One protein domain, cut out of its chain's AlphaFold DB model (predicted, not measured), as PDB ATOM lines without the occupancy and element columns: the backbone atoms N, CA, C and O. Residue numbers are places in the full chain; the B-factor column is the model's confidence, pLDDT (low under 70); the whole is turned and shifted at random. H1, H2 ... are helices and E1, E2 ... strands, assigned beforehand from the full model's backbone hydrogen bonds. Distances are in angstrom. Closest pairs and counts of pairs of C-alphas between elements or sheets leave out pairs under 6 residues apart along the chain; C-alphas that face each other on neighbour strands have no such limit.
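This is residues 311 to 374 of the 658 residues of an uncharacterized protein of Turneriella parva (strain ATCC BAA-1111 / DSM 21527 / NCTC 11395 / H) (UniProt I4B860). A loose, open assembly is strung along one long helix, H3: H1 packs on its residues 342 to 346 at about a right angle, and H2 makes a corner with H1 near the first end of H3. Beyond the other end of H3 the backbone makes a long loop, whose residues 358 to 363 stick out free, and comes back to the last residue of H3 before strand E1 leads away. The printed part has 64 residues with three named helices and one named strand, in the order H1, H2, H3, E1, and E1 pairs with no named strand. The class is mostly helix. The whole is loose, with a radius of gyration of the C-alphas of 13.4 A and spans of 38 by 30 by 21 A.

Start at H3, residues 339 to 353, the longest helix. H1, residues 316 to 324, touches H3, and H3 touches it with residues 342 to 346 alone; look for the closest C-alphas of the two at Arg 316 and Val 346, 7.5 A apart. Their lines are about perpendicular, at 74 degrees. H2, residues 330 to 336, is close to H3 but not clearly touching: the closest C-alphas, of Ala 334 and Ile 342, are 7.5 A apart. These two run opposite ways at a steep tilt of 57 degrees. H1 and H2 touch only at the corner by their link, with the C-alphas of Val 324 and Leu 330 closest at 5.3 A, and are about perpendicular at 82 degrees. E1, residues 367 to 372, comes closest to H3 at the C-alphas of Leu 367 and His 353, 5.6 A apart. E1 is apart from H1 and H2. In H1, H2 and H3 every O i to N i+4 pair is within hydrogen-bond range.

Find C-alpha 339 at (22.899, -36.588, 3.480); from there H3 runs 21.3 A to C-alpha 353 at (37.298, -52.216, 3.486). H1 begins at C-alpha 316, at (35.263, -39.045, 7.430), and is 10.7 A long; H2, from Leu 330 to Leu 336, is 9.8 A long. E1 covers 15.8 A and ends at C-alpha 372, at (46.494, -39.024, 14.551).

The two C-alphas farthest apart are those of Ser 335 and Glu 362, 38.0 A. The printed part has no cut. The links from H1 to H2 and from H2 to H3 are tight; the link from H3 to E1, residues 354 to 366, is long. The mean pLDDT of the printed part is 73.8, and residues 323 to 337 and 356 to 363 are under 70, where the model's confidence is low.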
ATOM      1  N   PRO A 311      45.111 -39.311  -3.828       79.56
ATOM      2  CA  PRO A 311      46.269 -39.603  -2.986       79.56
ATOM      3  C   PRO A 311      46.374 -38.601  -1.837       79.56
ATOM      4  O   PRO A 311      47.288 -37.781  -1.779       79.56
ATOM      5  N   ALA A 312      45.407 -38.651  -0.927       82.38
ATOM      6  CA  ALA A 312      45.325 -37.811   0.250       82.38
ATOM      7  C   ALA A 312      44.866 -38.631   1.455       82.38
ATOM      8  O   ALA A 312      44.042 -39.535   1.347       82.38
ATOM      9  N   LEU A 313      45.391 -38.266   2.620       85.06
ATOM     10  CA  LEU A 313      44.936 -38.787   3.897       85.06
ATOM     11  C   LEU A 313      43.680 -38.008   4.328       85.06
ATOM     12  O   LEU A 313      43.752 -36.797   4.557       85.06
ATOM     13  N   LEU A 314      42.526 -38.676   4.390       87.38
ATOM     14  CA  LEU A 314      41.219 -38.043   4.607       87.38
ATOM     15  C   LEU A 314      40.526 -38.609   5.846       87.38
ATOM     16  O   LEU A 314      40.466 -39.819   6.030       87.38
ATOM     17  N   ASN A 315      39.968 -37.741   6.684       88.50
ATOM     18  CA  ASN A 315      39.016 -38.148   7.718       88.50
ATOM     19  C   ASN A 315      37.611 -38.319   7.106       88.50
ATOM     20  O   ASN A 315      37.397 -38.016   5.929       88.50
ATOM     21  N   ARG A 316      36.640 -38.793   7.899       85.56
ATOM     22  CA  ARG A 316      35.263 -39.045   7.430       85.56
ATOM     23  C   ARG A 316      34.651 -37.821   6.732       85.56
ATOM     24  O   ARG A 316      34.149 -37.940   5.615       85.56
ATOM     25  N   ASP A 317      34.776 -36.644   7.338       84.69
ATOM     26  CA  ASP A 317      34.258 -35.392   6.771       84.69
ATOM     27  C   ASP A 317      34.986 -34.997   5.483       84.69
ATOM     28  O   ASP A 317      34.371 -34.531   4.525       84.69
ATOM     29  N   GLY A 318      36.297 -35.229   5.427       82.50
ATOM     30  CA  GLY A 318      37.125 -34.995   4.254       82.50
ATOM     31  C   GLY A 318      36.741 -35.884   3.074       82.50
ATOM     32  O   GLY A 318      36.736 -35.399   1.944       82.50
ATOM     33  N   ILE A 319      36.360 -37.142   3.318       83.50
ATOM     34  CA  ILE A 319      35.824 -38.042   2.285       83.50
ATOM     35  C   ILE A 319      34.512 -37.467   1.740       83.50
ATOM     36  O   ILE A 319      34.362 -37.312   0.528       83.50
ATOM     37  N   ILE A 320      33.593 -37.056   2.617       81.06
ATOM     38  CA  ILE A 320      32.304 -36.478   2.208       81.06
ATOM     39  C   ILE A 320      32.503 -35.173   1.418       81.06
ATOM     40  O   ILE A 320      31.877 -34.954   0.385       81.06
ATOM     41  N   GLN A 321      33.379 -34.280   1.872       77.19
ATOM     42  CA  GLN A 321      33.553 -32.974   1.236       77.19
ATOM     43  C   GLN A 321      34.371 -33.035  -0.057       77.19
ATOM     44  O   GLN A 321      34.012 -32.386  -1.035       77.19
ATOM     45  N   LYS A 322      35.484 -33.773  -0.069       70.56
ATOM     46  CA  LYS A 322      36.449 -33.728  -1.180       70.56
ATOM     47  C   LYS A 322      36.215 -34.807  -2.217       70.56
ATOM     48  O   LYS A 322      36.439 -34.556  -3.396       70.56
ATOM     49  N   VAL A 323      35.769 -35.979  -1.778       64.56
ATOM     50  CA  VAL A 323      35.438 -37.075  -2.680       64.56
ATOM     51  C   VAL A 323      33.966 -36.917  -3.038       64.56
ATOM     52  O   VAL A 323      33.670 -36.548  -4.162       64.56
ATOM     53  N   VAL A 324      33.035 -36.972  -2.081       66.00
ATOM     54  CA  VAL A 324      31.596 -36.986  -2.421       66.00
ATOM     55  C   VAL A 324      31.049 -35.705  -3.066       66.00
ATOM     56  O   VAL A 324      30.151 -35.785  -3.896       66.00
ATOM     57  N   LYS A 325      31.593 -34.524  -2.753       63.16
ATOM     58  CA  LYS A 325      31.099 -33.242  -3.301       63.16
ATOM     59  C   LYS A 325      32.038 -32.578  -4.320       63.16
ATOM     60  O   LYS A 325      31.677 -31.545  -4.872       63.16
ATOM     61  N   GLY A 326      33.242 -33.115  -4.541       57.22
ATOM     62  CA  GLY A 326      34.344 -32.387  -5.190       57.22
ATOM     63  C   GLY A 326      34.694 -32.775  -6.633       57.22
ATOM     64  O   GLY A 326      35.418 -32.021  -7.281       57.22
ATOM     65  N   SER A 327      34.225 -33.914  -7.159       55.41
ATOM     66  CA  SER A 327      34.547 -34.375  -8.523       55.41
ATOM     67  C   SER A 327      33.302 -34.672  -9.365       55.41
ATOM     68  O   SER A 327      32.249 -35.053  -8.863       55.41
ATOM     69  N   SER A 328      33.415 -34.496 -10.683       52.66
ATOM     70  CA  SER A 328      32.303 -34.518 -11.651       52.66
ATOM     71  C   SER A 328      31.541 -35.849 -11.760       52.66
ATOM     72  O   SER A 328      30.413 -35.862 -12.242       52.66
ATOM     73  N   GLY A 329      32.107 -36.969 -11.296       50.31
ATOM     74  CA  GLY A 329      31.390 -38.250 -11.175       50.31
ATOM     75  C   GLY A 329      30.534 -38.374  -9.904       50.31
ATOM     76  O   GLY A 329      29.671 -39.244  -9.818       50.31
ATOM     77  N   LEU A 330      30.761 -37.494  -8.927       52.47
ATOM     78  CA  LEU A 330      30.249 -37.560  -7.558       52.47
ATOM     79  C   LEU A 330      29.124 -36.559  -7.264       52.47
ATOM     80  O   LEU A 330      28.303 -36.829  -6.389       52.47
ATOM     81  N   GLU A 331      28.957 -35.514  -8.084       54.19
ATOM     82  CA  GLU A 331      27.703 -34.740  -8.122       54.19
ATOM     83  C   GLU A 331      26.498 -35.642  -8.407       54.19
ATOM     84  O   GLU A 331      25.431 -35.429  -7.846       54.19
ATOM     85  N   ILE A 332      26.668 -36.703  -9.204       52.22
ATOM     86  CA  ILE A 332      25.586 -37.642  -9.513       52.22
ATOM     87  C   ILE A 332      25.181 -38.429  -8.258       52.22
ATOM     88  O   ILE A 332      23.997 -38.476  -7.941       52.22
ATOM     89  N   MET A 333      26.130 -38.968  -7.481       55.88
ATOM     90  CA  MET A 333      25.801 -39.660  -6.223       55.88
ATOM     91  C   MET A 333      25.253 -38.709  -5.156       55.88
ATOM     92  O   MET A 333      24.272 -39.049  -4.503       55.88
ATOM     93  N   ALA A 334      25.807 -37.502  -5.027       55.72
ATOM     94  CA  ALA A 334      25.291 -36.483  -4.113       55.72
ATOM     95  C   ALA A 334      23.928 -35.902  -4.547       55.72
ATOM     96  O   ALA A 334      23.188 -35.397  -3.709       55.72
ATOM     97  N   SER A 335      23.589 -35.962  -5.841       57.06
ATOM     98  CA  SER A 335      22.276 -35.557  -6.368       57.06
ATOM     99  C   SER A 335      21.204 -36.638  -6.224       57.06
ATOM    100  O   SER A 335      20.018 -36.318  -6.205       57.06
ATOM    101  N   LEU A 336      21.618 -37.907  -6.138       60.75
ATOM    102  CA  LEU A 336      20.726 -39.062  -6.023       60.75
ATOM    103  C   LEU A 336      20.494 -39.488  -4.569       60.75
ATOM    104  O   LEU A 336      19.435 -40.038  -4.282       60.75
ATOM    105  N   LEU A 337      21.465 -39.251  -3.681       68.81
ATOM    106  CA  LEU A 337      21.431 -39.677  -2.284       68.81
ATOM    107  C   LEU A 337      21.250 -38.491  -1.335       68.81
ATOM    108  O   LEU A 337      21.837 -37.424  -1.521       68.81
ATOM    109  N   ASN A 338      20.470 -38.688  -0.276       75.56
ATOM    110  CA  ASN A 338      20.357 -37.702   0.798       75.56
ATOM    111  C   ASN A 338      21.597 -37.726   1.725       75.56
ATOM    112  O   ASN A 338      22.423 -38.637   1.686       75.56
ATOM    113  N   GLN A 339      21.735 -36.716   2.590       74.50
ATOM    114  CA  GLN A 339      22.899 -36.588   3.480       74.50
ATOM    115  C   GLN A 339      23.083 -37.805   4.413       74.50
ATOM    116  O   GLN A 339      24.217 -38.217   4.647       74.50
ATOM    117  N   ASN A 340      21.994 -38.417   4.886       80.12
ATOM    118  CA  ASN A 340      22.053 -39.594   5.759       80.12
ATOM    119  C   ASN A 340      22.502 -40.847   4.991       80.12
ATOM    120  O   ASN A 340      23.291 -41.639   5.496       80.12
ATOM    121  N   GLU A 341      22.040 -41.019   3.754       77.12
ATOM    122  CA  GLU A 341      22.446 -42.113   2.869       77.12
ATOM    123  C   GLU A 341      23.931 -42.021   2.519       77.12
ATOM    124  O   GLU A 341      24.624 -43.034   2.526       77.12
ATOM    125  N   ILE A 342      24.450 -40.811   2.288       79.06
ATOM    126  CA  ILE A 342      25.887 -40.591   2.076       79.06
ATOM    127  C   ILE A 342      26.683 -41.028   3.311       79.06
ATOM    128  O   ILE A 342      27.705 -41.704   3.183       79.06
ATOM    129  N   GLU A 343      26.226 -40.673   4.512       83.06
ATOM    130  CA  GLU A 343      26.894 -41.070   5.753       83.06
ATOM    131  C   GLU A 343      26.892 -42.583   5.972       83.06
ATOM    132  O   GLU A 343      27.908 -43.110   6.442       83.06
ATOM    133  N   LEU A 344      25.800 -43.260   5.606       83.69
ATOM    134  CA  LEU A 344      25.682 -44.718   5.633       83.69
ATOM    135  C   LEU A 344      26.623 -45.377   4.621       83.69
ATOM    136  O   LEU A 344      27.352 -46.288   4.993       83.69
ATOM    137  N   VAL A 345      26.686 -44.881   3.380       84.06
ATOM    138  CA  VAL A 345      27.612 -45.397   2.352       84.06
ATOM    139  C   VAL A 345      29.068 -45.257   2.799       84.06
ATOM    140  O   VAL A 345      29.855 -46.189   2.649       84.06
ATOM    141  N   VAL A 346      29.440 -44.111   3.381       85.44
ATOM    142  CA  VAL A 346      30.795 -43.908   3.917       85.44
ATOM    143  C   VAL A 346      31.064 -44.862   5.078       85.44
ATOM    144  O   VAL A 346      32.147 -45.433   5.154       85.44
ATOM    145  N   GLN A 347      30.100 -45.045   5.979       87.50
ATOM    146  CA  GLN A 347      30.253 -45.947   7.118       87.50
ATOM    147  C   GLN A 347      30.419 -47.405   6.679       87.50
ATOM    148  O   GLN A 347      31.311 -48.074   7.194       87.50
ATOM    149  N   GLU A 348      29.620 -47.855   5.711       86.12
ATOM    150  CA  GLU A 348      29.690 -49.202   5.136       86.12
ATOM    151  C   GLU A 348      31.028 -49.441   4.430       86.12
ATOM    152  O   GLU A 348      31.709 -50.436   4.663       86.12
ATOM    153  N   MET A 349      31.486 -48.468   3.635       88.50
ATOM    154  CA  MET A 349      32.795 -48.552   2.988       88.50
ATOM    155  C   MET A 349      33.926 -48.684   4.021       88.50
ATOM    156  O   MET A 349      34.848 -49.483   3.849       88.50
ATOM    157  N   LEU A 350      33.881 -47.887   5.093       88.25
ATOM    158  CA  LEU A 350      34.902 -47.920   6.138       88.25
ATOM    159  C   LEU A 350      34.871 -49.236   6.925       88.25
ATOM    160  O   LEU A 350      35.938 -49.769   7.223       88.25
ATOM    161  N   SER A 351      33.698 -49.780   7.257       86.06
ATOM    162  CA  SER A 351      33.594 -51.045   7.995       86.06
ATOM    163  C   SER A 351      34.053 -52.242   7.157       86.06
ATOM    164  O   SER A 351      34.785 -53.090   7.669       86.06
ATOM    165  N   GLU A 352      33.688 -52.295   5.874       84.88
ATOM    166  CA  GLU A 352      33.979 -53.437   5.001       84.88
ATOM    167  C   GLU A 352      35.439 -53.461   4.515       84.88
ATOM    168  O   GLU A 352      36.058 -54.524   4.436       84.88
ATOM    169  N   HIS A 353      36.022 -52.295   4.210       84.06
ATOM    170  CA  HIS A 353      37.298 -52.216   3.486       84.06
ATOM    171  C   HIS A 353      38.513 -51.816   4.334       84.06
ATOM    172  O   HIS A 353      39.633 -51.774   3.813       84.06
ATOM    173  N   THR A 354      38.331 -51.552   5.633       82.12
ATOM    174  CA  THR A 354      39.450 -51.368   6.583       82.12
ATOM    175  C   THR A 354      39.914 -52.674   7.237       82.12
ATOM    176  O   THR A 354      40.937 -52.695   7.926       82.12
ATOM    177  N   VAL A 355      39.193 -53.775   7.007       79.19
ATOM    178  CA  VAL A 355      39.482 -55.111   7.545       79.19
ATOM    179  C   VAL A 355      40.144 -55.982   6.472       79.19
ATOM    180  O   VAL A 355      39.904 -55.815   5.277       79.19
ATOM    181  N   PHE A 356      40.996 -56.926   6.884       68.50
ATOM    182  CA  PHE A 356      41.541 -57.935   5.973       68.50
ATOM    183  C   PHE A 356      40.417 -58.832   5.454       68.50
ATOM    184  O   PHE A 356      39.753 -59.518   6.233       68.50
ATOM    185  N   GLN A 357      40.234 -58.857   4.137       64.19
ATOM    186  CA  GLN A 357      39.283 -59.764   3.510       64.19
ATOM    187  C   GLN A 357      39.851 -61.190   3.489       64.19
ATOM    188  O   GLN A 357      41.061 -61.395   3.357       64.19
ATOM    189  N   ALA A 358      38.981 -62.191   3.660       54.75
ATOM    190  CA  ALA A 358      39.383 -63.592   3.812       54.75
ATOM    191  C   ALA A 358      40.181 -64.129   2.609       54.75
ATOM    192  O   ALA A 358      41.078 -64.949   2.810       54.75
ATOM    193  N   ASP A 359      39.898 -63.607   1.414       57.22
ATOM    194  CA  ASP A 359      40.514 -64.010   0.146       57.22
ATOM    195  C   ASP A 359      41.819 -63.246  -0.164       57.22
ATOM    196  O   ASP A 359      42.584 -63.646  -1.037       57.22
ATOM    197  N   GLU A 360      42.126 -62.182   0.592       57.28
ATOM    198  CA  GLU A 360      43.285 -61.298   0.394       57.28
ATOM    199  C   GLU A 360      44.211 -61.249   1.628       57.28
ATOM    200  O   GLU A 360      44.828 -60.227   1.916       57.28
ATOM    201  N   ARG A 361      44.342 -62.346   2.389       55.03
ATOM    202  CA  ARG A 361      45.148 -62.373   3.636       55.03
ATOM    203  C   ARG A 361      46.625 -61.996   3.461       55.03
ATOM    204  O   ARG A 361      47.273 -61.634   4.440       55.03
ATOM    205  N   GLU A 362      47.157 -62.095   2.244       55.66
ATOM    206  CA  GLU A 362      48.535 -61.710   1.910       55.66
ATOM    207  C   GLU A 362      48.676 -60.227   1.518       55.66
ATOM    208  O   GLU A 362      49.792 -59.709   1.453       55.66
ATOM    209  N   LEU A 363      47.563 -59.523   1.286       65.19
ATOM    210  CA  LEU A 363      47.530 -58.118   0.883       65.19
ATOM    211  C   LEU A 363      47.060 -57.232   2.042       65.19
ATOM    212  O   LEU A 363      46.355 -57.660   2.953       65.19
ATOM    213  N   LEU A 364      47.461 -55.959   2.018       71.94
ATOM    214  CA  LEU A 364      46.912 -54.963   2.941       71.94
ATOM    215  C   LEU A 364      45.422 -54.714   2.646       71.94
ATOM    216  O   LEU A 364      45.042 -54.780   1.472       71.94
ATOM    217  N   PRO A 365      44.607 -54.329   3.652       82.75
ATOM    218  CA  PRO A 365      43.237 -53.873   3.424       82.75
ATOM    219  C   PRO A 365      43.188 -52.753   2.380       82.75
ATOM    220  O   PRO A 365      44.145 -51.984   2.244       82.75
ATOM    221  N   ALA A 366      42.083 -52.652   1.639       84.62
ATOM    222  CA  ALA A 366      41.943 -51.653   0.580       84.62
ATOM    223  C   ALA A 366      42.017 -50.214   1.123       84.62
ATOM    224  O   ALA A 366      42.621 -49.352   0.483       84.62
ATOM    225  N   LEU A 367      41.495 -49.970   2.331       87.00
ATOM    226  CA  LEU A 367      41.667 -48.717   3.067       87.00
ATOM    227  C   LEU A 367      42.586 -48.911   4.270       87.00
ATOM    228  O   LEU A 367      42.331 -49.726   5.155       87.00
ATOM    229  N   LEU A 368      43.636 -48.099   4.338       86.06
ATOM    230  CA  LEU A 368      44.518 -48.047   5.495       86.06
ATOM    231  C   LEU A 368      44.023 -46.997   6.479       86.06
ATOM    232  O   LEU A 368      43.791 -45.849   6.098       86.06
ATOM    233  N   ARG A 369      43.918 -47.387   7.751       87.12
ATOM    234  CA  ARG A 369      43.525 -46.506   8.852       87.12
ATOM    235  C   ARG A 369      44.750 -46.000   9.609       87.12
ATOM    236  O   ARG A 369      45.536 -46.792  10.128       87.12
ATOM    237  N   PHE A 370      44.863 -44.685   9.732       83.62
ATOM    238  CA  PHE A 370      45.884 -43.992  10.510       83.62
ATOM    239  C   PHE A 370      45.220 -43.218  11.642       83.62
ATOM    240  O   PHE A 370      44.267 -42.481  11.416       83.62
ATOM    241  N   ARG A 371      45.737 -43.366  12.862       82.50
ATOM    242  CA  ARG A 371      45.264 -42.594  14.012       82.50
ATOM    243  C   ARG A 371      46.230 -41.455  14.291       82.50
ATOM    244  O   ARG A 371      47.414 -41.699  14.513       82.50
ATOM    245  N   MET A 372      45.717 -40.232  14.304       80.38
ATOM    246  CA  MET A 372      46.494 -39.024  14.551       80.38
ATOM    247  C   MET A 372      45.744 -38.127  15.528       80.38
ATOM    248  O   MET A 372      44.626 -37.728  15.236       80.38
ATOM    249  N   ASN A 373      46.354 -37.794  16.670       76.56
ATOM    250  CA  ASN A 373      45.764 -36.887  17.668       76.56
ATOM    251  C   ASN A 373      44.291 -37.215  18.000       76.56
ATOM    252  O   ASN A 373      43.450 -36.329  18.017       76.56
ATOM    253  N   GLU A 374      43.996 -38.499  18.231       77.25
ATOM    254  CA  GLU A 374      42.651 -39.045  18.508       77.25
ATOM    255  C   GLU A 374      41.671 -39.114  17.327       77.25
ATOM    256  O   GLU A 374      40.683 -39.836  17.434       77.25
TER     257      GLU A 374